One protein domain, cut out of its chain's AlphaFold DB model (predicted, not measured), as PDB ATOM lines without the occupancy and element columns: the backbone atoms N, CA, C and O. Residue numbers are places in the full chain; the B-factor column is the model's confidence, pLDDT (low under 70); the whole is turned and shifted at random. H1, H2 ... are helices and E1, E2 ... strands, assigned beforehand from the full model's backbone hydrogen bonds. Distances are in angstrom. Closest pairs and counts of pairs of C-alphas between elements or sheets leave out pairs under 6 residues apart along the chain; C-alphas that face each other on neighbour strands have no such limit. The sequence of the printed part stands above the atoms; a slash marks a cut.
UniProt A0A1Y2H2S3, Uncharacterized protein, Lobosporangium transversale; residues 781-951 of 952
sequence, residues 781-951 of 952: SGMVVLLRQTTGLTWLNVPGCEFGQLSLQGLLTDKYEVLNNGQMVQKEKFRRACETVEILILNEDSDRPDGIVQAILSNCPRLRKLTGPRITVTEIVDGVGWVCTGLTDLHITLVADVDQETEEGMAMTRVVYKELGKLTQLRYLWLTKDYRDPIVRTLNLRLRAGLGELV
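AT A GLANCE: This is residues 781 to 951 of the 952 residues of an uncharacterized protein of Lobosporangium transversale (UniProt A0A1Y2H2S3). The chain is wound in stacked right-handed turns, a short solenoid: the parallel strands E3, E4, E5 and E6 lie side by side as a wall on one side of the turns, and H2, H3, H4 and H5 follow one another in a row on the other side. At one end the thin hairpin E1 and E2 reaches far from this body and makes much of the length, while at the other end H6 packs on H5. The printed part has 171 residues with six named helices and six named strands in the order H1 H2 E1 E2 E3 H3 E4 H4 E5 H5 E6 H6; the larger sheet runs E3 E4 E5 E6, all parallel, and E1 and E2 form an antiparallel sheet of two. The class is mixed, helices and strands, with under half of the residues in named elements. The whole is only just compact, close to loose, with a radius of gyration of the C-alphas of 18.3 A and spans of 65 by 30 by 25 A.

IN THESE COORDINATES: H1, residues 781 to 784, begins at C-alpha 781 at (-11.356, -7.475, 36.916). H2 is residues 805 to 810. E1, residues 815 to 819, is 14.2 A long, and E2, residues 824 to 828, is 12.4 A long. E3 is residues 839 to 841, with C-alpha 839 at (6.896, -9.555, 44.836). H3, residues 852 to 859, measures 11.0 A. E4, residues 865 to 872, measures 19.2 A and bends by 77 degrees at residue 869. H4, residues 873 to 877, follows with no residue between. E5, residues 889 to 895, is 18.5 A long. H5, residues 903 to 918, is the longest helix by residues, at 23.1 A. E6 is residues 924 to 926, and H6, residues 947 to 950, ends at C-alpha 950 at (7.883, -22.974, 65.499).

HOW THE PARTS SIT: In the larger sheet E3 and E6 are edge strands. E3 and E4 are parallel at 50 degrees, with N 840 and O 865 within hydrogen-bond range at 2.9 A. E4 and E5 are parallel at 10 degrees, with N 868 and O 891 2.9 A apart and N 871 and O 893 3.0 A apart. E5 and E6 are parallel at 19 degrees, with N 892 and O 926 at 3.0 A. E3, H3, E4, then E4, H4, E5, then E5, H5, E6 are strand-helix-strand units, parallel neighbour strands joined through a helix, each with a right-handed crossover. H3 is on the sheet at a height of 9.0 A, over none of the strands. H4 only grazes the sheet with residues 873 to 876, and H5 is not on it. H2 touches H3, the closest C-alphas being those of Gln 805 and Ile 852, 6.4 A apart; they run the same way at a shallow tilt of 33 degrees, only just short of steep. H1 touches H2, with the C-alphas of Val 784 and Ser 807 closest at 4.0 A. H3 and H4 are close but not clearly touching, the C-alphas of Gln 854 and Ile 876 being closest at 6.5 A. H5 touches H4 with residues 908 to 915 alone, closest at the C-alphas of Val 877 and Val 911, 6.2 A. H5 touches H6 with residues 910 to 917 alone, closest at the C-alphas of Tyr 913 and Leu 950, 6.0 A. E1 and E2 are a hairpin at 145 degrees, with N 818 and O 825 2.7 A apart; E2 and E3 are apart. Every O i to N i+4 pair is within hydrogen-bond range in H3, H4 and H5, against 1 of 2 in H2; H1 and H6 are too short for such a pair.

THE WHOLE: The two C-alphas farthest apart, those of Asn 821 and Arg 944, are 66.2 A apart. The printed part has no cut. The links H1 to H2, H4 to E5 and E6 to H6 are long, and residues 930 to 935 in the last of them stand free. The mean pLDDT of the printed part is 77.3; 50 residues are under 70, among them 817 to 826, 928 to 937 and 940 to 951.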
ATOM      1  N   SER A 781     -11.208  -7.308  38.371       69.50
ATOM      2  CA  SER A 781     -11.356  -7.475  36.916       69.50
ATOM      3  C   SER A 781     -10.361  -6.630  36.118       69.50
ATOM      4  O   SER A 781      -9.798  -7.102  35.130       69.50
ATOM      5  N   GLY A 782     -10.073  -5.418  36.601       81.88
ATOM      6  CA  GLY A 782      -8.961  -4.601  36.127       81.88
ATOM      7  C   GLY A 782      -7.608  -5.248  36.409       81.88
ATOM      8  O   GLY A 782      -6.643  -4.841  35.788       81.88
ATOM      9  N   MET A 783      -7.581  -6.274  37.276       81.88
ATOM     10  CA  MET A 783      -6.422  -6.929  37.877       81.88
ATOM     11  C   MET A 783      -5.985  -8.231  37.156       81.88
ATOM     12  O   MET A 783      -4.816  -8.410  36.815       81.88
ATOM     13  N   VAL A 784      -6.928  -9.097  36.756       75.44
ATOM     14  CA  VAL A 784      -6.653 -10.251  35.858       75.44
ATOM     15  C   VAL A 784      -6.391  -9.837  34.417       75.44
ATOM     16  O   VAL A 784      -5.505 -10.394  33.759       75.44
ATOM     17  N   VAL A 785      -7.130  -8.818  33.952       68.38
ATOM     18  CA  VAL A 785      -6.849  -8.091  32.713       68.38
ATOM     19  C   VAL A 785      -5.569  -7.306  32.887       68.38
ATOM     20  O   VAL A 785      -5.163  -6.659  31.930       68.38
ATOM     21  N   LEU A 786      -4.858  -7.437  34.025       73.88
ATOM     22  CA  LEU A 786      -3.516  -6.927  34.123       73.88
ATOM     23  C   LEU A 786      -2.397  -7.785  34.836       73.88
ATOM     24  O   LEU A 786      -1.576  -7.285  35.588       73.88
ATOM     25  N   LEU A 787      -2.239  -9.072  34.432       52.56
ATOM     26  CA  LEU A 787      -1.065  -9.963  34.656       52.56
ATOM     27  C   LEU A 787      -0.467 -10.792  33.443       52.56
ATOM     28  O   LEU A 787       0.539 -11.475  33.642       52.56
ATOM     29  N   ARG A 788      -0.999 -10.771  32.192       58.22
ATOM     30  CA  ARG A 788      -0.589 -11.591  30.982       58.22
ATOM     31  C   ARG A 788       0.117 -10.953  29.730       58.22
ATOM     32  O   ARG A 788       0.811 -11.704  29.020       58.22
ATOM     33  N   GLN A 789      -0.083  -9.675  29.342       69.12
ATOM     34  CA  GLN A 789       0.542  -9.031  28.140       69.12
ATOM     35  C   GLN A 789       1.992  -8.636  28.384       69.12
ATOM     36  O   GLN A 789       2.809  -8.554  27.473       69.12
ATOM     37  N   THR A 790       2.339  -8.622  29.652       74.50
ATOM     38  CA  THR A 790       3.617  -9.057  30.189       74.50
ATOM     39  C   THR A 790       4.163 -10.293  29.515       74.50
ATOM     40  O   THR A 790       3.911 -11.439  29.884       74.50
ATOM     41  N   THR A 791       5.025 -10.037  28.538       68.88
ATOM     42  CA  THR A 791       6.200 -10.876  28.382       68.88
ATOM     43  C   THR A 791       7.226 -10.607  29.507       68.88
ATOM     44  O   THR A 791       7.943 -11.551  29.808       68.88
ATOM     45  N   GLY A 792       7.211  -9.474  30.252       65.88
ATOM     46  CA  GLY A 792       8.345  -8.999  31.093       65.88
ATOM     47  C   GLY A 792       8.333  -8.869  32.653       65.88
ATOM     48  O   GLY A 792       9.368  -8.531  33.210       65.88
ATOM     49  N   LEU A 793       7.248  -9.165  33.379       73.56
ATOM     50  CA  LEU A 793       6.896  -8.696  34.762       73.56
ATOM     51  C   LEU A 793       7.717  -9.054  36.052       73.56
ATOM     52  O   LEU A 793       8.482 -10.013  36.010       73.56
ATOM     53  N   THR A 794       7.481  -8.354  37.209       68.31
ATOM     54  CA  THR A 794       7.969  -8.707  38.599       68.31
ATOM     55  C   THR A 794       7.145  -8.328  39.885       68.31
ATOM     56  O   THR A 794       6.845  -9.251  40.642       68.31
ATOM     57  N   TRP A 795       6.896  -7.034  40.224       74.44
ATOM     58  CA  TRP A 795       6.776  -6.504  41.630       74.44
ATOM     59  C   TRP A 795       5.621  -5.491  41.916       74.44
ATOM     60  O   TRP A 795       5.407  -4.611  41.093       74.44
ATOM     61  N   LEU A 796       4.938  -5.556  43.084       78.50
ATOM     62  CA  LEU A 796       3.748  -4.748  43.488       78.50
ATOM     63  C   LEU A 796       3.745  -4.015  44.865       78.50
ATOM     64  O   LEU A 796       4.592  -4.302  45.707       78.50
ATOM     65  N   ASN A 797       2.760  -3.098  45.062       74.62
ATOM     66  CA  ASN A 797       2.391  -2.271  46.247       74.62
ATOM     67  C   ASN A 797       1.050  -1.456  46.149       74.62
ATOM     68  O   ASN A 797       1.103  -0.231  46.121       74.62
ATOM     69  N   VAL A 798      -0.163  -2.049  46.164       82.81
ATOM     70  CA  VAL A 798      -1.371  -1.300  46.648       82.81
ATOM     71  C   VAL A 798      -1.942  -1.945  47.907       82.81
ATOM     72  O   VAL A 798      -2.585  -2.989  47.818       82.81
ATOM     73  N   PRO A 799      -1.848  -1.273  49.061       72.56
ATOM     74  CA  PRO A 799      -2.631  -1.632  50.235       72.56
ATOM     75  C   PRO A 799      -4.113  -1.201  50.158       72.56
ATOM     76  O   PRO A 799      -4.820  -1.370  51.137       72.56
ATOM     77  N   GLY A 800      -4.608  -0.630  49.045       63.88
ATOM     78  CA  GLY A 800      -5.959  -0.033  48.972       63.88
ATOM     79  C   GLY A 800      -6.990  -0.694  48.043       63.88
ATOM     80  O   GLY A 800      -8.140  -0.256  48.013       63.88
ATOM     81  N   CYS A 801      -6.615  -1.702  47.247       78.50
ATOM     82  CA  CYS A 801      -7.444  -2.216  46.141       78.50
ATOM     83  C   CYS A 801      -7.951  -3.651  46.343       78.50
ATOM     84  O   CYS A 801      -7.470  -4.384  47.201       78.50
ATOM     85  N   GLU A 802      -8.915  -4.060  45.526       84.50
ATOM     86  CA  GLU A 802      -9.461  -5.416  45.487       84.50
ATOM     87  C   GLU A 802      -8.557  -6.338  44.653       84.50
ATOM     88  O   GLU A 802      -8.094  -5.968  43.571       84.50
ATOM     89  N   PHE A 803      -8.330  -7.557  45.141       80.50
ATOM     90  CA  PHE A 803      -7.575  -8.606  44.458       80.50
ATOM     91  C   PHE A 803      -8.261  -9.945  44.732       80.50
ATOM     92  O   PHE A 803      -8.628 -10.211  45.874       80.50
ATOM     93  N   GLY A 804      -8.460 -10.762  43.698       88.75
ATOM     94  CA  GLY A 804      -9.386 -11.890  43.724       88.75
ATOM     95  C   GLY A 804      -8.966 -13.078  42.857       88.75
ATOM     96  O   GLY A 804      -7.861 -13.156  42.311       88.75
ATOM     97  N   GLN A 805      -9.880 -14.041  42.742       85.56
ATOM     98  CA  GLN A 805      -9.621 -15.349  42.132       85.56
ATOM     99  C   GLN A 805      -9.299 -15.282  40.629       85.56
ATOM    100  O   GLN A 805      -8.662 -16.191  40.087       85.56
ATOM    101  N   LEU A 806      -9.697 -14.214  39.928       81.94
ATOM    102  CA  LEU A 806      -9.377 -14.080  38.509       81.94
ATOM    103  C   LEU A 806      -7.892 -13.760  38.317       81.94
ATOM    104  O   LEU A 806      -7.239 -14.389  37.477       81.94
ATOM    105  N   SER A 807      -7.334 -12.854  39.129       90.94
ATOM    106  CA  SER A 807      -5.906 -12.503  39.101       90.94
ATOM    107  C   SER A 807      -5.002 -13.736  39.201       90.94
ATOM    108  O   SER A 807      -4.010 -13.844  38.474       90.94
ATOM    109  N   LEU A 808      -5.400 -14.724  40.009       86.81
ATOM    110  CA  LEU A 808      -4.686 -15.989  40.174       86.81
ATOM    111  C   LEU A 808      -4.598 -16.812  38.873       86.81
ATOM    112  O   LEU A 808      -3.514 -17.258  38.497       86.81
ATOM    113  N   GLN A 809      -5.703 -16.992  38.136       75.56
ATOM    114  CA  GLN A 809      -5.668 -17.721  36.855       75.56
ATOM    115  C   GLN A 809      -4.974 -16.904  35.747       75.56
ATOM    116  O   GLN A 809      -4.444 -17.459  34.774       75.56
ATOM    117  N   GLY A 810      -4.949 -15.573  35.888       83.31
ATOM    118  CA  GLY A 810      -4.177 -14.646  35.058       83.31
ATOM    119  C   GLY A 810      -2.744 -15.127  34.828       83.31
ATOM    120  O   GLY A 810      -2.266 -15.172  33.697       83.31
ATOM    121  N   LEU A 811      -2.111 -15.626  35.881       86.69
ATOM    122  CA  LEU A 811      -0.707 -16.021  35.949       86.69
ATOM    123  C   LEU A 811      -0.274 -17.136  34.948       86.69
ATOM    124  O   LEU A 811       0.919 -17.324  34.739       86.69
ATOM    125  N   LEU A 812      -1.173 -17.873  34.276       73.94
ATOM    126  CA  LEU A 812      -0.885 -19.266  33.860       73.94
ATOM    127  C   LEU A 812      -0.581 -19.596  32.363       73.94
ATOM    128  O   LEU A 812      -0.440 -20.778  32.062       73.94
ATOM    129  N   THR A 813      -0.465 -18.654  31.404       72.25
ATOM    130  CA  THR A 813      -0.540 -18.977  29.935       72.25
ATOM    131  C   THR A 813       0.700 -18.701  29.037       72.25
ATOM    132  O   THR A 813       1.377 -17.672  29.179       72.25
ATOM    133  N   ASP A 814       0.958 -19.619  28.078       64.94
ATOM    134  CA  ASP A 814       2.123 -19.775  27.169       64.94
ATOM    135  C   ASP A 814       1.909 -19.392  25.682       64.94
ATOM    136  O   ASP A 814       2.759 -19.699  24.844       64.94
ATOM    137  N   LYS A 815       0.859 -18.649  25.312       67.50
ATOM    138  CA  LYS A 815       0.767 -18.002  23.975       67.50
ATOM    139  C   LYS A 815       0.570 -16.486  24.081       67.50
ATOM    140  O   LYS A 815       0.261 -15.977  25.161       67.50
ATOM    141  N   TYR A 816       0.872 -15.736  23.013       74.00
ATOM    142  CA  TYR A 816       0.642 -14.286  22.960       74.00
ATOM    143  C   TYR A 816       0.031 -13.833  21.643       74.00
ATOM    144  O   TYR A 816      -0.076 -14.579  20.677       74.00
ATOM    145  N   GLU A 817      -0.413 -12.587  21.656       63.06
ATOM    146  CA  GLU A 817      -1.302 -12.001  20.670       63.06
ATOM    147  C   GLU A 817      -0.729 -10.651  20.253       63.06
ATOM    148  O   GLU A 817      -0.101  -9.972  21.080       63.06
ATOM    149  N   VAL A 818      -0.855 -10.327  18.962       68.00
ATOM    150  CA  VAL A 818       0.014  -9.359  18.303       68.00
ATOM    151  C   VAL A 818      -0.689  -8.487  17.233       68.00
ATOM    152  O   VAL A 818      -0.881  -8.965  16.125       68.00
ATOM    153  N   LEU A 819      -1.000  -7.201  17.503       62.47
ATOM    154  CA  LEU A 819      -1.432  -6.159  16.532       62.47
ATOM    155  C   LEU A 819      -0.365  -5.891  15.466       62.47
ATOM    156  O   LEU A 819       0.347  -4.879  15.469       62.47
ATOM    157  N   ASN A 820      -0.282  -6.802  14.509       61.81
ATOM    158  CA  ASN A 820       0.557  -6.695  13.334       61.81
ATOM    159  C   ASN A 820      -0.022  -5.652  12.349       61.81
ATOM    160  O   ASN A 820      -0.495  -5.987  11.263       61.81
ATOM    161  N   ASN A 821       0.028  -4.381  12.778       58.50
ATOM    162  CA  ASN A 821      -1.039  -3.386  12.615       58.50
ATOM    163  C   ASN A 821      -2.358  -3.866  13.281       58.50
ATOM    164  O   ASN A 821      -2.413  -5.017  13.678       58.50
ATOM    165  N   GLY A 822      -3.363  -3.020  13.554       55.91
ATOM    166  CA  GLY A 822      -4.457  -3.326  14.514       55.91
ATOM    167  C   GLY A 822      -5.391  -4.536  14.278       55.91
ATOM    168  O   GLY A 822      -6.587  -4.363  14.048       55.91
ATOM    169  N   GLN A 823      -4.837  -5.743  14.419       61.09
ATOM    170  CA  GLN A 823      -5.418  -7.086  14.396       61.09
ATOM    171  C   GLN A 823      -4.531  -8.005  15.252       61.09
ATOM    172  O   GLN A 823      -3.368  -8.211  14.911       61.09
ATOM    173  N   MET A 824      -5.061  -8.589  16.331       68.12
ATOM    174  CA  MET A 824      -4.339  -9.521  17.217       68.12
ATOM    175  C   MET A 824      -3.965 -10.851  16.518       68.12
ATOM    176  O   MET A 824      -4.680 -11.844  16.608       68.12
ATOM    177  N   VAL A 825      -2.811 -10.904  15.853       68.62
ATOM    178  CA  VAL A 825      -2.182 -12.133  15.339       68.62
ATOM    179  C   VAL A 825      -1.646 -12.952  16.511       68.62
ATOM    180  O   VAL A 825      -0.792 -12.465  17.239       68.62
ATOM    181  N   GLN A 826      -2.060 -14.203  16.713       65.44
ATOM    182  CA  GLN A 826      -1.374 -15.028  17.714       65.44
ATOM    183  C   GLN A 826       0.035 -15.420  17.236       65.44
ATOM    184  O   GLN A 826       0.208 -15.966  16.147       65.44
ATOM    185  N   LYS A 827       1.044 -15.155  18.070       71.25
ATOM    186  CA  LYS A 827       2.414 -15.675  17.943       71.25
ATOM    187  C   LYS A 827       2.682 -16.551  19.172       71.25
ATOM    188  O   LYS A 827       2.208 -16.261  20.271       71.25
ATOM    189  N   GLU A 828       3.421 -17.645  19.029       65.75
ATOM    190  CA  GLU A 828       3.686 -18.514  20.185       65.75
ATOM    191  C   GLU A 828       4.626 -17.811  21.172       65.75
ATOM    192  O   GLU A 828       5.688 -17.321  20.771       65.75
ATOM    193  N   LYS A 829       4.255 -17.720  22.465       65.00
ATOM    194  CA  LYS A 829       5.213 -17.198  23.451       65.00
ATOM    195  C   LYS A 829       6.304 -18.234  23.587       65.00
ATOM    196  O   LYS A 829       6.091 -19.434  23.486       65.00
ATOM    197  N   PHE A 830       7.465 -17.742  23.977       65.19
ATOM    198  CA  PHE A 830       8.522 -18.618  24.433       65.19
ATOM    199  C   PHE A 830       8.254 -19.207  25.839       65.19
ATOM    200  O   PHE A 830       8.859 -20.228  26.146       65.19
ATOM    201  N   ARG A 831       7.449 -18.544  26.710       71.06
ATOM    202  CA  ARG A 831       7.260 -18.831  28.168       71.06
ATOM    203  C   ARG A 831       5.957 -18.253  28.773       71.06
ATOM    204  O   ARG A 831       5.345 -17.384  28.153       71.06
ATOM    205  N   ARG A 832       5.574 -18.666  29.993       76.12
ATOM    206  CA  ARG A 832       4.396 -18.198  30.780       76.12
ATOM    207  C   ARG A 832       4.709 -17.005  31.711       76.12
ATOM    208  O   ARG A 832       5.769 -16.385  31.608       76.12
ATOM    209  N   ALA A 833       3.764 -16.651  32.598       79.12
ATOM    210  CA  ALA A 833       3.874 -15.534  33.552       79.12
ATOM    211  C   ALA A 833       4.151 -15.972  35.013       79.12
ATOM    212  O   ALA A 833       5.048 -15.408  35.635       79.12
ATOM    213  N   CYS A 834       3.487 -17.013  35.534       82.31
ATOM    214  CA  CYS A 834       3.750 -17.633  36.848       82.31
ATOM    215  C   CYS A 834       5.153 -18.236  36.941       82.31
ATOM    216  O   CYS A 834       5.776 -18.235  37.996       82.31
ATOM    217  N   GLU A 835       5.710 -18.622  35.795       71.31
ATOM    218  CA  GLU A 835       7.122 -18.947  35.615       71.31
ATOM    219  C   GLU A 835       8.067 -17.766  35.965       71.31
ATOM    220  O   GLU A 835       9.286 -17.953  35.932       71.31
ATOM    221  N   THR A 836       7.559 -16.554  36.267       76.94
ATOM    222  CA  THR A 836       8.347 -15.302  36.336       76.94
ATOM    223  C   THR A 836       7.919 -14.185  37.330       76.94
ATOM    224  O   THR A 836       8.497 -13.108  37.233       76.94
ATOM    225  N   VAL A 837       6.963 -14.368  38.256       85.94
ATOM    226  CA  VAL A 837       6.515 -13.307  39.216       85.94
ATOM    227  C   VAL A 837       7.141 -13.472  40.616       85.94
ATOM    228  O   VAL A 837       7.386 -14.604  41.028       85.94
ATOM    229  N   GLU A 838       7.424 -12.365  41.333       80.38
ATOM    230  CA  GLU A 838       8.338 -12.371  42.503       80.38
ATOM    231  C   GLU A 838       7.887 -11.591  43.769       80.38
ATOM    232  O   GLU A 838       8.065 -12.124  44.870       80.38
ATOM    233  N   ILE A 839       7.320 -10.373  43.665       83.75
ATOM    234  CA  ILE A 839       6.896  -9.555  44.836       83.75
ATOM    235  C   ILE A 839       5.435  -9.111  44.701       83.75
ATOM    236  O   ILE A 839       5.068  -8.478  43.711       83.75
ATOM    237  N   LEU A 840       4.634  -9.356  45.737       83.25
ATOM    238  CA  LEU A 840       3.203  -9.064  45.782       83.25
ATOM    239  C   LEU A 840       2.849  -8.311  47.076       83.25
ATOM    240  O   LEU A 840       3.055  -8.832  48.166       83.25
ATOM    241  N   ILE A 841       2.335  -7.083  46.967       83.50
ATOM    242  CA  ILE A 841       1.834  -6.297  48.108       83.50
ATOM    243  C   ILE A 841       0.416  -5.826  47.766       83.50
ATOM    244  O   ILE A 841       0.216  -5.058  46.817       83.50
ATOM    245  N   LEU A 842      -0.543  -6.347  48.528       86.81
ATOM    246  CA  LEU A 842      -1.989  -6.206  48.365       86.81
ATOM    247  C   LEU A 842      -2.615  -5.462  49.552       86.81
ATOM    248  O   LEU A 842      -1.947  -5.125  50.527       86.81
ATOM    249  N   ASN A 843      -3.927  -5.260  49.465       76.19
ATOM    250  CA  ASN A 843      -4.758  -4.737  50.536       76.19
ATOM    251  C   ASN A 843      -4.876  -5.734  51.700       76.19
ATOM    252  O   ASN A 843      -5.416  -6.829  51.551       76.19
ATOM    253  N   GLU A 844      -4.374  -5.318  52.861       74.06
ATOM    254  CA  GLU A 844      -4.434  -6.045  54.134       74.06
ATOM    255  C   GLU A 844      -5.848  -6.028  54.752       74.06
ATOM    256  O   GLU A 844      -6.185  -6.897  55.555       74.06
ATOM    257  N   ASP A 845      -6.681  -5.053  54.368       60.56
ATOM    258  CA  ASP A 845      -7.972  -4.725  54.988       60.56
ATOM    259  C   ASP A 845      -9.166  -5.407  54.292       60.56
ATOM    260  O   ASP A 845     -10.316  -5.014  54.490       60.56
ATOM    261  N   SER A 846      -8.928  -6.439  53.472       72.69
ATOM    262  CA  SER A 846     -10.021  -7.300  53.002       72.69
ATOM    263  C   SER A 846     -10.534  -8.155  54.159       72.69
ATOM    264  O   SER A 846      -9.845  -9.060  54.634       72.69
ATOM    265  N   ASP A 847     -11.770  -7.897  54.593       61.25
ATOM    266  CA  ASP A 847     -12.430  -8.687  55.636       61.25
ATOM    267  C   ASP A 847     -12.710 -10.141  55.222       61.25
ATOM    268  O   ASP A 847     -12.975 -10.971  56.094       61.25
ATOM    269  N   ARG A 848     -12.658 -10.455  53.919       66.44
ATOM    270  CA  ARG A 848     -12.974 -11.783  53.383       66.44
ATOM    271  C   ARG A 848     -11.735 -12.674  53.243       66.44
ATOM    272  O   ARG A 848     -10.857 -12.346  52.441       66.44
ATOM    273  N   PRO A 849     -11.678 -13.805  53.968       64.19
ATOM    274  CA  PRO A 849     -10.865 -14.948  53.572       64.19
ATOM    275  C   PRO A 849     -11.528 -15.643  52.367       64.19
ATOM    276  O   PRO A 849     -12.643 -16.149  52.472       64.19
ATOM    277  N   ASP A 850     -10.862 -15.593  51.210       77.81
ATOM    278  CA  ASP A 850     -11.351 -16.107  49.915       77.81
ATOM    279  C   ASP A 850     -10.387 -17.165  49.300       77.81
ATOM    280  O   ASP A 850     -10.353 -17.379  48.086       77.81
ATOM    281  N   GLY A 851      -9.519 -17.794  50.102       82.31
ATOM    282  CA  GLY A 851      -8.555 -18.842  49.712       82.31
ATOM    283  C   GLY A 851      -7.349 -18.372  48.881       82.31
ATOM    284  O   GLY A 851      -6.442 -19.152  48.576       82.31
ATOM    285  N   ILE A 852      -7.317 -17.089  48.514       89.12
ATOM    286  CA  ILE A 852      -6.368 -16.489  47.563       89.12
ATOM    287  C   ILE A 852      -4.917 -16.663  48.036       89.12
ATOM    288  O   ILE A 852      -4.063 -17.105  47.265       89.12
ATOM    289  N   VAL A 853      -4.637 -16.344  49.306       91.69
ATOM    290  CA  VAL A 853      -3.292 -16.446  49.897       91.69
ATOM    291  C   VAL A 853      -2.791 -17.894  49.835       91.69
ATOM    292  O   VAL A 853      -1.678 -18.124  49.367       91.69
ATOM    293  N   GLN A 854      -3.629 -18.877  50.183       93.38
ATOM    294  CA  GLN A 854      -3.280 -20.301  50.114       93.38
ATOM    295  C   GLN A 854      -2.905 -20.727  48.686       93.38
ATOM    296  O   GLN A 854      -1.830 -21.279  48.449       93.38
ATOM    297  N   ALA A 855      -3.769 -20.450  47.706       86.44
ATOM    298  CA  ALA A 855      -3.583 -20.947  46.345       86.44
ATOM    299  C   ALA A 855      -2.371 -20.319  45.623       86.44
ATOM    300  O   ALA A 855      -1.737 -20.984  44.795       86.44
ATOM    301  N   ILE A 856      -2.011 -19.077  45.979       91.44
ATOM    302  CA  ILE A 856      -0.761 -18.412  45.575       91.44
ATOM    303  C   ILE A 856       0.457 -19.207  46.071       91.44
ATOM    304  O   ILE A 856       1.336 -19.550  45.270       91.44
ATOM    305  N   LEU A 857       0.492 -19.533  47.367       92.69
ATOM    306  CA  LEU A 857       1.599 -20.241  48.022       92.69
ATOM    307  C   LEU A 857       1.766 -21.684  47.486       92.69
ATOM    308  O   LEU A 857       2.880 -22.215  47.444       92.69
ATOM    309  N   SER A 858       0.693 -22.299  46.983       89.69
ATOM    310  CA  SER A 858       0.696 -23.682  46.466       89.69
ATOM    311  C   SER A 858       0.898 -23.824  44.948       89.69
ATOM    312  O   SER A 858       1.040 -24.948  44.472       89.69
ATOM    313  N   ASN A 859       0.965 -22.730  44.173       81.31
ATOM    314  CA  ASN A 859       1.174 -22.786  42.709       81.31
ATOM    315  C   ASN A 859       2.278 -21.864  42.158       81.31
ATOM    316  O   ASN A 859       2.589 -21.936  40.967       81.31
ATOM    317  N   CYS A 860       2.895 -21.013  42.984       90.12
ATOM    318  CA  CYS A 860       3.973 -20.114  42.562       90.12
ATOM    319  C   CYS A 860       5.345 -20.584  43.093       90.12
ATOM    320  O   CYS A 860       5.825 -20.030  44.085       90.12
ATOM    321  N   PRO A 861       6.047 -21.534  42.434       83.44
ATOM    322  CA  PRO A 861       7.340 -22.078  42.889       83.44
ATOM    323  C   PRO A 861       8.527 -21.088  42.780       83.44
ATOM    324  O   PRO A 861       9.681 -21.498  42.673       83.44
ATOM    325  N   ARG A 862       8.253 -19.775  42.735       85.50
ATOM    326  CA  ARG A 862       9.223 -18.672  42.590       85.50
ATOM    327  C   ARG A 862       8.893 -17.411  43.415       85.50
ATOM    328  O   ARG A 862       9.658 -16.453  43.352       85.50
ATOM    329  N   LEU A 863       7.792 -17.397  44.175       92.38
ATOM    330  CA  LEU A 863       7.370 -16.235  44.971       92.38
ATOM    331  C   LEU A 863       8.321 -15.972  46.156       92.38
ATOM    332  O   LEU A 863       8.821 -16.925  46.752       92.38
ATOM    333  N   ARG A 864       8.551 -14.695  46.511       83.12
ATOM    334  CA  ARG A 864       9.475 -14.303  47.598       83.12
ATOM    335  C   ARG A 864       8.894 -13.382  48.669       83.12
ATOM    336  O   ARG A 864       9.142 -13.624  49.846       83.12
ATOM    337  N   LYS A 865       8.135 -12.353  48.283       89.50
ATOM    338  CA  LYS A 865       7.545 -11.384  49.224       89.50
ATOM    339  C   LYS A 865       6.045 -11.261  49.015       89.50
ATOM    340  O   LYS A 865       5.612 -10.996  47.893       89.50
ATOM    341  N   LEU A 866       5.291 -11.437  50.098       87.69
ATOM    342  CA  LEU A 866       3.837 -11.349  50.134       87.69
ATOM    343  C   LEU A 866       3.381 -10.466  51.304       87.69
ATOM    344  O   LEU A 866       3.468 -10.868  52.462       87.69
ATOM    345  N   THR A 867       2.849  -9.288  50.987       84.75
ATOM    346  CA  THR A 867       1.952  -8.543  51.880       84.75
ATOM    347  C   THR A 867       0.530  -8.743  51.368       84.75
ATOM    348  O   THR A 867       0.288  -8.546  50.174       84.75
ATOM    349  N   GLY A 868      -0.397  -9.184  52.217       80.38
ATOM    350  CA  GLY A 868      -1.661  -9.757  51.756       80.38
ATOM    351  C   GLY A 868      -2.859  -9.585  52.692       80.38
ATOM    352  O   GLY A 868      -2.694  -9.183  53.845       80.38
ATOM    353  N   PRO A 869      -4.064  -9.912  52.187       81.81
ATOM    354  CA  PRO A 869      -5.292  -9.959  52.974       81.81
ATOM    355  C   PRO A 869      -5.252 -11.092  54.014       81.81
ATOM    356  O   PRO A 869      -4.239 -11.772  54.203       81.81
ATOM    357  N   ARG A 870      -6.376 -11.294  54.706       85.69
ATOM    358  CA  ARG A 870      -6.536 -12.371  55.686       85.69
ATOM    359  C   ARG A 870      -6.366 -13.763  55.074       85.69
ATOM    360  O   ARG A 870      -6.686 -13.989  53.908       85.69
ATOM    361  N   ILE A 871      -5.912 -14.684  55.918       87.56
ATOM    362  CA  ILE A 871      -6.063 -16.130  55.746       87.56
ATOM    363  C   ILE A 871      -6.559 -16.720  57.075       87.56
ATOM    364  O   ILE A 871      -6.191 -16.210  58.141       87.56
ATOM    365  N   THR A 872      -7.387 -17.761  57.051       91.00
ATOM    366  CA  THR A 872      -7.834 -18.447  58.276       91.00
ATOM    367  C   THR A 872      -6.997 -19.680  58.611       91.00
ATOM    368  O   THR A 872      -6.208 -20.168  57.800       91.00
ATOM    369  N   VAL A 873      -7.167 -20.196  59.831       90.56
ATOM    370  CA  VAL A 873      -6.600 -21.488  60.235       90.56
ATOM    371  C   VAL A 873      -7.174 -22.601  59.352       90.56
ATOM    372  O   VAL A 873      -6.401 -23.399  58.823       90.56
ATOM    373  N   THR A 874      -8.490 -22.613  59.120       91.50
ATOM    374  CA  THR A 874      -9.156 -23.601  58.249       91.50
ATOM    375  C   THR A 874      -8.624 -23.568  56.811       91.50
ATOM    376  O   THR A 874      -8.309 -24.617  56.259       91.50
ATOM    377  N   GLU A 875      -8.423 -22.388  56.211       90.81
ATOM    378  CA  GLU A 875      -7.904 -22.267  54.834       90.81
ATOM    379  C   GLU A 875      -6.491 -22.846  54.645       90.81
ATOM    380  O   GLU A 875      -6.150 -23.312  53.553       90.81
ATOM    381  N   ILE A 876      -5.666 -22.819  55.696       93.31
ATOM    382  CA  ILE A 876      -4.327 -23.424  55.697       93.31
ATOM    383  C   ILE A 876      -4.413 -24.935  55.953       93.31
ATOM    384  O   ILE A 876      -3.661 -25.694  55.343       93.31
ATOM    385  N   VAL A 877      -5.322 -25.374  56.832       91.12
ATOM    386  CA  VAL A 877      -5.540 -26.788  57.194       91.12
ATOM    387  C   VAL A 877      -6.113 -27.598  56.027       91.12
ATOM    388  O   VAL A 877      -5.590 -28.668  55.718       91.12
ATOM    389  N   ASP A 878      -7.144 -27.077  55.362       91.00
ATOM    390  CA  ASP A 878      -7.819 -27.724  54.226       91.00
ATOM    391  C   ASP A 878      -7.064 -27.516  52.897       91.00
ATOM    392  O   ASP A 878      -7.372 -28.128  51.869       91.00
ATOM    393  N   GLY A 879      -6.065 -26.631  52.897       86.38
ATOM    394  CA  GLY A 879      -5.295 -26.262  51.724       86.38
ATOM    395  C   GLY A 879      -4.267 -27.317  51.299       86.38
ATOM    396  O   GLY A 879      -3.558 -27.917  52.104       86.38
ATOM    397  N   VAL A 880      -4.080 -27.475  49.983       77.38
ATOM    398  CA  VAL A 880      -2.916 -28.203  49.449       77.38
ATOM    399  C   VAL A 880      -1.643 -27.476  49.895       77.38
ATOM    400  O   VAL A 880      -1.548 -26.261  49.712       77.38
ATOM    401  N   GLY A 881      -0.684 -28.204  50.471       89.62
ATOM    402  CA  GLY A 881       0.508 -27.625  51.105       89.62
ATOM    403  C   GLY A 881       1.367 -26.748  50.185       89.62
ATOM    404  O   GLY A 881       1.439 -26.960  48.973       89.62
ATOM    405  N   TRP A 882       2.037 -25.762  50.783       94.44
ATOM    406  CA  TRP A 882       2.754 -24.709  50.059       94.44
ATOM    407  C   TRP A 882       3.967 -25.231  49.271       94.44
ATOM    408  O   TRP A 882       4.823 -25.933  49.811       94.44
ATOM    409  N   VAL A 883       4.078 -24.829  47.997       73.25
ATOM    410  CA  VAL A 883       5.224 -25.145  47.114       73.25
ATOM    411  C   VAL A 883       6.223 -23.989  47.016       73.25
ATOM    412  O   VAL A 883       7.320 -24.155  46.487       73.25
ATOM    413  N   CYS A 884       5.869 -22.807  47.528       90.12
ATOM    414  CA  CYS A 884       6.713 -21.615  47.586       90.12
ATOM    415  C   CYS A 884       7.757 -21.675  48.725       90.12
ATOM    416  O   CYS A 884       7.912 -20.732  49.500       90.12
ATOM    417  N   THR A 885       8.505 -22.775  48.833       85.00
ATOM    418  CA  THR A 885       9.456 -23.071  49.930       85.00
ATOM    419  C   THR A 885      10.673 -22.126  50.032       85.00
ATOM    420  O   THR A 885      11.594 -22.383  50.801       85.00
ATOM    421  N   GLY A 886      10.681 -21.018  49.281       79.94
ATOM    422  CA  GLY A 886      11.701 -19.963  49.279       79.94
ATOM    423  C   GLY A 886      11.166 -18.553  49.575       79.94
ATOM    424  O   GLY A 886      11.761 -17.580  49.112       79.94
ATOM    425  N   LEU A 887      10.039 -18.435  50.287       91.62
ATOM    426  CA  LEU A 887       9.462 -17.156  50.725       91.62
ATOM    427  C   LEU A 887      10.317 -16.506  51.838       91.62
ATOM    428  O   LEU A 887      10.735 -17.200  52.762       91.62
ATOM    429  N   THR A 888      10.557 -15.190  51.773       83.00
ATOM    430  CA  THR A 888      11.408 -14.444  52.732       83.00
ATOM    431  C   THR A 888      10.654 -13.415  53.570       83.00
ATOM    432  O   THR A 888      11.038 -13.151  54.709       83.00
ATOM    433  N   ASP A 889       9.569 -12.858  53.035       88.00
ATOM    434  CA  ASP A 889       8.819 -11.758  53.641       88.00
ATOM    435  C   ASP A 889       7.320 -12.084  53.583       88.00
ATOM    436  O   ASP A 889       6.749 -12.144  52.487       88.00
ATOM    437  N   LEU A 890       6.681 -12.271  54.740       87.56
ATOM    438  CA  LEU A 890       5.252 -12.566  54.853       87.56
ATOM    439  C   LEU A 890       4.573 -11.620  55.854       87.56
ATOM    440  O   LEU A 890       4.827 -11.687  57.057       87.56
ATOM    441  N   HIS A 891       3.692 -10.760  55.341       87.00
ATOM    442  CA  HIS A 891       2.859  -9.837  56.113       87.00
ATOM    443  C   HIS A 891       1.385 -10.073  55.766       87.00
ATOM    444  O   HIS A 891       0.896  -9.601  54.744       87.00
ATOM    445  N   ILE A 892       0.690 -10.849  56.592       87.38
ATOM    446  CA  ILE A 892      -0.721 -11.224  56.407       87.38
ATOM    447  C   ILE A 892      -1.425 -11.224  57.764       87.38
ATOM    448  O   ILE A 892      -0.775 -11.321  58.800       87.38
ATOM    449  N   THR A 893      -2.755 -11.160  57.785       83.38
ATOM    450  CA  THR A 893      -3.509 -11.346  59.036       83.38
ATOM    451  C   THR A 893      -3.997 -12.789  59.138       83.38
ATOM    452  O   THR A 893      -4.841 -13.211  58.349       83.38
ATOM    453  N   LEU A 894      -3.480 -13.541  60.110       86.62
ATOM    454  CA  LEU A 894      -3.885 -14.923  60.373       86.62
ATOM    455  C   LEU A 894      -5.036 -14.962  61.388       86.62
ATOM    456  O   LEU A 894      -4.870 -14.586  62.552       86.62
ATOM    457  N   VAL A 895      -6.204 -15.420  60.939       84.69
ATOM    458  CA  VAL A 895      -7.452 -15.451  61.717       84.69
ATOM    459  C   VAL A 895      -7.673 -16.838  62.316       84.69
ATOM    460  O   VAL A 895      -7.690 -17.822  61.580       84.69
ATOM    461  N   ALA A 896      -7.899 -16.927  63.632       85.50
ATOM    462  CA  ALA A 896      -8.345 -18.163  64.268       85.50
ATOM    463  C   ALA A 896      -9.880 -18.237  64.251       85.50
ATOM    464  O   ALA A 896     -10.564 -17.785  65.168       85.50
ATOM    465  N   ASP A 897     -10.414 -18.838  63.194       87.38
ATOM    466  CA  ASP A 897     -11.831 -19.155  62.982       87.38
ATOM    467  C   ASP A 897     -12.321 -20.382  63.785       87.38
ATOM    468  O   ASP A 897     -13.458 -20.824  63.630       87.38
ATOM    469  N   VAL A 898     -11.479 -20.907  64.682       84.44
ATOM    470  CA  VAL A 898     -11.672 -22.150  65.448       84.44
ATOM    471  C   VAL A 898     -11.456 -21.924  66.951       84.44
ATOM    472  O   VAL A 898     -10.685 -21.047  67.353       84.44
ATOM    473  N   ASP A 899     -12.110 -22.703  67.821       86.00
ATOM    474  CA  ASP A 899     -12.007 -22.490  69.275       86.00
ATOM    475  C   ASP A 899     -10.711 -23.073  69.868       86.00
ATOM    476  O   ASP A 899     -10.619 -24.253  70.205       86.00
ATOM    477  N   GLN A 900      -9.692 -22.222  69.996       77.50
ATOM    478  CA  GLN A 900      -8.324 -22.599  70.370       77.50
ATOM    479  C   GLN A 900      -8.115 -23.072  71.819       77.50
ATOM    480  O   GLN A 900      -7.007 -23.491  72.142       77.50
ATOM    481  N   GLU A 901      -9.122 -23.015  72.695       82.25
ATOM    482  CA  GLU A 901      -9.043 -23.656  74.023       82.25
ATOM    483  C   GLU A 901      -9.627 -25.095  74.001       82.25
ATOM    484  O   GLU A 901      -9.559 -25.808  75.002       82.25
ATOM    485  N   THR A 902     -10.136 -25.565  72.850       88.62
ATOM    486  CA  THR A 902     -10.468 -26.982  72.590       88.62
ATOM    487  C   THR A 902      -9.268 -27.744  72.010       88.62
ATOM    488  O   THR A 902      -8.391 -27.153  71.377       88.62
ATOM    489  N   GLU A 903      -9.222 -29.073  72.172       84.56
ATOM    490  CA  GLU A 903      -8.147 -29.884  71.571       84.56
ATOM    491  C   GLU A 903      -8.151 -29.852  70.036       84.56
ATOM    492  O   GLU A 903      -7.082 -29.869  69.430       84.56
ATOM    493  N   GLU A 904      -9.323 -29.735  69.406       87.44
ATOM    494  CA  GLU A 904      -9.462 -29.633  67.950       87.44
ATOM    495  C   GLU A 904      -8.890 -28.309  67.421       87.44
ATOM    496  O   GLU A 904      -8.017 -28.314  66.549       87.44
ATOM    497  N   GLY A 905      -9.264 -27.177  68.030       85.94
ATOM    498  CA  GLY A 905      -8.692 -25.870  67.694       85.94
ATOM    499  C   GLY A 905      -7.181 -25.793  67.953       85.94
ATOM    500  O   GLY A 905      -6.447 -25.192  67.165       85.94
ATOM    501  N   MET A 906      -6.679 -26.454  69.006       83.50
ATOM    502  CA  MET A 906      -5.235 -26.606  69.237       83.50
ATOM    503  C   MET A 906      -4.553 -27.493  68.183       83.50
ATOM    504  O   MET A 906      -3.434 -27.185  67.772       83.50
ATOM    505  N   ALA A 907      -5.192 -28.570  67.719       87.19
ATOM    506  CA  ALA A 907      -4.646 -29.441  66.678       87.19
ATOM    507  C   ALA A 907      -4.547 -28.717  65.325       87.19
ATOM    508  O   ALA A 907      -3.484 -28.730  64.703       87.19
ATOM    509  N   MET A 908      -5.604 -28.008  64.918       89.38
ATOM    510  CA  MET A 908      -5.616 -27.173  63.710       89.38
ATOM    511  C   MET A 908      -4.562 -26.054  63.782       89.38
ATOM    512  O   MET A 908      -3.811 -25.836  62.833       89.38
ATOM    513  N   THR A 909      -4.400 -25.421  64.949       86.25
ATOM    514  CA  THR A 909      -3.351 -24.409  65.185       86.25
ATOM    515  C   THR A 909      -1.932 -24.970  64.975       86.25
ATOM    516  O   THR A 909      -1.085 -24.292  64.391       86.25
ATOM    517  N   ARG A 910      -1.660 -26.230  65.359       86.44
ATOM    518  CA  ARG A 910      -0.362 -26.890  65.091       86.44
ATOM    519  C   ARG A 910      -0.117 -27.153  63.606       86.44
ATOM    520  O   ARG A 910       1.031 -27.083  63.177       86.44
ATOM    521  N   VAL A 911      -1.156 -27.420  62.810       87.31
ATOM    522  CA  VAL A 911      -1.014 -27.561  61.347       87.31
ATOM    523  C   VAL A 911      -0.549 -26.242  60.727       87.31
ATOM    524  O   VAL A 911       0.364 -26.252  59.907       87.31
ATOM    525  N   VAL A 912      -1.072 -25.101  61.183       90.00
ATOM    526  CA  VAL A 912      -0.621 -23.784  60.701       90.00
ATOM    527  C   VAL A 912       0.834 -23.504  61.075       90.00
ATOM    528  O   VAL A 912       1.609 -23.080  60.217       90.00
ATOM    529  N   TYR A 913       1.250 -23.802  62.312       87.38
ATOM    530  CA  TYR A 913       2.668 -23.706  62.689       87.38
ATOM    531  C   TYR A 913       3.557 -24.642  61.854       87.38
ATOM    532  O   TYR A 913       4.667 -24.261  61.494       87.38
ATOM    533  N   LYS A 914       3.063 -25.825  61.467       87.69
ATOM    534  CA  LYS A 914       3.778 -26.771  60.599       87.69
ATOM    535  C   LYS A 914       3.914 -26.284  59.151       87.69
ATOM    536  O   LYS A 914       4.971 -26.483  58.559       87.69
ATOM    537  N   GLU A 915       2.894 -25.645  58.572       91.38
ATOM    538  CA  GLU A 915       3.012 -25.028  57.240       91.38
ATOM    539  C   GLU A 915       3.940 -23.801  57.278       91.38
ATOM    540  O   GLU A 915       4.806 -23.672  56.411       91.38
ATOM    541  N   LEU A 916       3.873 -22.971  58.330       89.00
ATOM    542  CA  LEU A 916       4.853 -21.903  58.578       89.00
ATOM    543  C   LEU A 916       6.283 -22.456  58.716       89.00
ATOM    544  O   LEU A 916       7.199 -21.902  58.112       89.00
ATOM    545  N   GLY A 917       6.473 -23.590  59.395       87.38
ATOM    546  CA  GLY A 917       7.758 -24.292  59.493       87.38
ATOM    547  C   GLY A 917       8.307 -24.817  58.155       87.38
ATOM    548  O   GLY A 917       9.513 -25.019  58.021       87.38
ATOM    549  N   LYS A 918       7.477 -24.976  57.110       80.44
ATOM    550  CA  LYS A 918       7.978 -25.251  55.745       80.44
ATOM    551  C   LYS A 918       8.637 -24.027  55.108       80.44
ATOM    552  O   LYS A 918       9.458 -24.189  54.202       80.44
ATOM    553  N   LEU A 919       8.327 -22.812  55.567       91.56
ATOM    554  CA  LEU A 919       8.934 -21.564  55.097       91.56
ATOM    555  C   LEU A 919      10.302 -21.322  55.762       91.56
ATOM    556  O   LEU A 919      10.577 -20.252  56.294       91.56
ATOM    557  N   THR A 920      11.201 -22.303  55.673       85.12
ATOM    558  CA  THR A 920      12.556 -22.299  56.277       85.12
ATOM    559  C   THR A 920      13.480 -21.143  55.847       85.12
ATOM    560  O   THR A 920      14.606 -21.042  56.325       85.12
ATOM    561  N   GLN A 921      13.042 -20.289  54.914       75.62
ATOM    562  CA  GLN A 921      13.780 -19.134  54.383       75.62
ATOM    563  C   GLN A 921      13.217 -17.780  54.858       75.62
ATOM    564  O   GLN A 921      13.694 -16.723  54.433       75.62
ATOM    565  N   LEU A 922      12.199 -17.804  55.723       85.88
ATOM    566  CA  LEU A 922      11.446 -16.632  56.143       85.88
ATOM    567  C   LEU A 922      12.256 -15.758  57.114       85.88
ATOM    568  O   LEU A 922      12.759 -16.229  58.131       85.88
ATOM    569  N   ARG A 923      12.388 -14.470  56.787       78.38
ATOM    570  CA  ARG A 923      13.147 -13.467  57.558       78.38
ATOM    571  C   ARG A 923      12.237 -12.502  58.309       78.38
ATOM    572  O   ARG A 923      12.548 -12.119  59.431       78.38
ATOM    573  N   TYR A 924      11.120 -12.124  57.687       75.00
ATOM    574  CA  TYR A 924      10.133 -11.206  58.246       75.00
ATOM    575  C   TYR A 924       8.771 -11.888  58.236       75.00
ATOM    576  O   TYR A 924       8.225 -12.170  57.168       75.00
ATOM    577  N   LEU A 925       8.245 -12.160  59.429       82.44
ATOM    578  CA  LEU A 925       6.944 -12.779  59.647       82.44
ATOM    579  C   LEU A 925       6.091 -11.854  60.511       82.44
ATOM    580  O   LEU A 925       6.454 -11.533  61.641       82.44
ATOM    581  N   TRP A 926       4.955 -11.440  59.967       80.69
ATOM    582  CA  TRP A 926       4.054 -10.476  60.582       80.69
ATOM    583  C   TRP A 926       2.626 -11.003  60.376       80.69
ATOM    584  O   TRP A 926       2.134 -11.025  59.249       80.69
ATOM    585  N   LEU A 927       2.025 -11.534  61.451       80.25
ATOM    586  CA  LEU A 927       0.786 -12.341  61.417       80.25
ATOM    587  C   LEU A 927      -0.445 -11.658  62.034       80.25
ATOM    588  O   LEU A 927      -1.562 -12.163  61.910       80.25
ATOM    589  N   THR A 928      -0.247 -10.549  62.744       68.62
ATOM    590  CA  THR A 928      -1.289  -9.832  63.484       68.62
ATOM    591  C   THR A 928      -1.210  -8.336  63.204       68.62
ATOM    592  O   THR A 928      -0.127  -7.754  63.139       68.62
ATOM    593  N   LYS A 929      -2.383  -7.713  63.062       63.62
ATOM    594  CA  LYS A 929      -2.567  -6.272  62.860       63.62
ATOM    595  C   LYS A 929      -3.334  -5.698  64.058       63.62
ATOM    596  O   LYS A 929      -4.195  -6.378  64.613       63.62
ATOM    597  N   ASP A 930      -2.974  -4.489  64.486       55.12
ATOM    598  CA  ASP A 930      -3.287  -3.917  65.813       55.12
ATOM    599  C   ASP A 930      -4.746  -3.415  65.952       55.12
ATOM    600  O   ASP A 930      -5.020  -2.227  66.137       55.12
ATOM    601  N   TYR A 931      -5.711  -4.326  65.799       56.06
ATOM    602  CA  TYR A 931      -7.141  -4.034  65.888       56.06
ATOM    603  C   TYR A 931      -7.689  -4.209  67.303       56.06
ATOM    604  O   TYR A 931      -7.537  -5.251  67.935       56.06
ATOM    605  N   ARG A 932      -8.456  -3.211  67.752       50.12
ATOM    606  CA  ARG A 932      -9.268  -3.269  68.979       50.12
ATOM    607  C   ARG A 932     -10.644  -3.902  68.737       50.12
ATOM    608  O   ARG A 932     -11.623  -3.459  69.331       50.12
ATOM    609  N   ASP A 933     -10.726  -4.880  67.840       56.72
ATOM    610  CA  ASP A 933     -11.952  -5.647  67.617       56.72
ATOM    611  C   ASP A 933     -11.956  -6.857  68.570       56.72
ATOM    612  O   ASP A 933     -11.162  -7.781  68.376       56.72
ATOM    613  N   PRO A 934     -12.801  -6.875  69.618       54.00
ATOM    614  CA  PRO A 934     -12.814  -7.952  70.605       54.00
ATOM    615  C   PRO A 934     -13.440  -9.256  70.079       54.00
ATOM    616  O   PRO A 934     -13.491 -10.236  70.821       54.00
ATOM    617  N   ILE A 935     -13.949  -9.275  68.840       57.50
ATOM    618  CA  ILE A 935     -14.608 -10.433  68.225       57.50
ATOM    619  C   ILE A 935     -13.598 -11.277  67.427       57.50
ATOM    620  O   ILE A 935     -13.726 -12.502  67.373       57.50
ATOM    621  N   VAL A 936     -12.560 -10.658  66.851       63.00
ATOM    622  CA  VAL A 936     -11.540 -11.367  66.060       63.00
ATOM    623  C   VAL A 936     -10.548 -12.079  66.983       63.00
ATOM    624  O   VAL A 936      -9.614 -11.480  67.517       63.00
ATOM    625  N   ARG A 937     -10.714 -13.396  67.134       68.38
ATOM    626  CA  ARG A 937      -9.735 -14.249  67.820       68.38
ATOM    627  C   ARG A 937      -8.451 -14.337  66.984       68.38
ATOM    628  O   ARG A 937      -8.402 -14.988  65.942       68.38
ATOM    629  N   THR A 938      -7.404 -13.654  67.440       74.38
ATOM    630  CA  THR A 938      -6.040 -13.802  66.913       74.38
ATOM    631  C   THR A 938      -5.393 -15.078  67.452       74.38
ATOM    632  O   THR A 938      -5.761 -15.571  68.518       74.38
ATOM    633  N   LEU A 939      -4.426 -15.627  66.709       75.06
ATOM    634  CA  LEU A 939      -3.801 -16.910  67.033       75.06
ATOM    635  C   LEU A 939      -3.150 -16.909  68.435       75.06
ATOM    636  O   LEU A 939      -2.259 -16.112  68.725       75.06
ATOM    637  N   ASN A 940      -3.562 -17.838  69.300       67.31
ATOM    638  CA  ASN A 940      -3.072 -17.974  70.671       67.31
ATOM    639  C   ASN A 940      -1.592 -18.412  70.714       67.31
ATOM    640  O   ASN A 940      -1.265 -19.590  70.566       67.31
ATOM    641  N   LEU A 941      -0.683 -17.464  70.966       66.94
ATOM    642  CA  LEU A 941       0.774 -17.685  70.994       66.94
ATOM    643  C   LEU A 941       1.298 -18.338  72.295       66.94
ATOM    644  O   LEU A 941       2.488 -18.263  72.603       66.94
ATOM    645  N   ARG A 942       0.444 -18.977  73.107       64.06
ATOM    646  CA  ARG A 942       0.895 -19.737  74.289       64.06
ATOM    647  C   ARG A 942       1.689 -20.975  73.860       64.06
ATOM    648  O   ARG A 942       1.264 -21.719  72.985       64.06
ATOM    649  N   LEU A 943       2.769 -21.296  74.580       58.09
ATOM    650  CA  LEU A 943       3.566 -22.517  74.353       58.09
ATOM    651  C   LEU A 943       2.723 -23.811  74.321       58.09
ATOM    652  O   LEU A 943       2.990 -24.689  73.506       58.09
ATOM    653  N   ARG A 944       1.665 -23.907  75.143       53.19
ATOM    654  CA  ARG A 944       0.732 -25.055  75.144       53.19
ATOM    655  C   ARG A 944      -0.127 -25.172  73.874       53.19
ATOM    656  O   ARG A 944      -0.524 -26.281  73.535       53.19
ATOM    657  N   ALA A 945      -0.366 -24.071  73.163       54.62
ATOM    658  CA  ALA A 945      -1.129 -24.043  71.913       54.62
ATOM    659  C   ALA A 945      -0.293 -24.446  70.678       54.62
ATOM    660  O   ALA A 945      -0.804 -24.432  69.563       54.62
ATOM    661  N   GLY A 946       0.978 -24.837  70.858       58.38
ATOM    662  CA  GLY A 946       1.814 -25.399  69.790       58.38
ATOM    663  C   GLY A 946       3.000 -24.543  69.348       58.38
ATOM    664  O   GLY A 946       3.693 -24.948  68.425       58.38
ATOM    665  N   LEU A 947       3.294 -23.413  70.009       59.19
ATOM    666  CA  LEU A 947       4.412 -22.529  69.625       59.19
ATOM    667  C   LEU A 947       5.786 -23.244  69.587       59.19
ATOM    668  O   LEU A 947       6.697 -22.783  68.915       59.19
ATOM    669  N   GLY A 948       5.938 -24.384  70.276       61.00
ATOM    670  CA  GLY A 948       7.140 -25.226  70.200       61.00
ATOM    671  C   GLY A 948       7.410 -25.845  68.818       61.00
ATOM    672  O   GLY A 948       8.565 -26.111  68.503       61.00
ATOM    673  N   GLU A 949       6.386 -26.012  67.974       63.38
ATOM    674  CA  GLU A 949       6.540 -26.461  66.576       63.38
ATOM    675  C   GLU A 949       7.241 -25.399  65.703       63.38
ATOM    676  O   GLU A 949       7.787 -25.726  64.656       63.38
ATOM    677  N   LEU A 950       7.258 -24.134  66.153       62.19
ATOM    678  CA  LEU A 950       7.883 -22.974  65.499       62.19
ATOM    679  C   LEU A 950       9.333 -22.708  65.967       62.19
ATOM    680  O   LEU A 950       9.903 -21.665  65.650       62.19
ATOM    681  N   VAL A 951       9.906 -23.598  66.789       54.12
ATOM    682  CA  VAL A 951      11.260 -23.459  67.373       54.12
ATOM    683  C   VAL A 951      12.328 -24.225  66.565       54.12
ATOM    684  O   VAL A 951      13.521 -24.054  66.821       54.12
TER     685      VAL A 951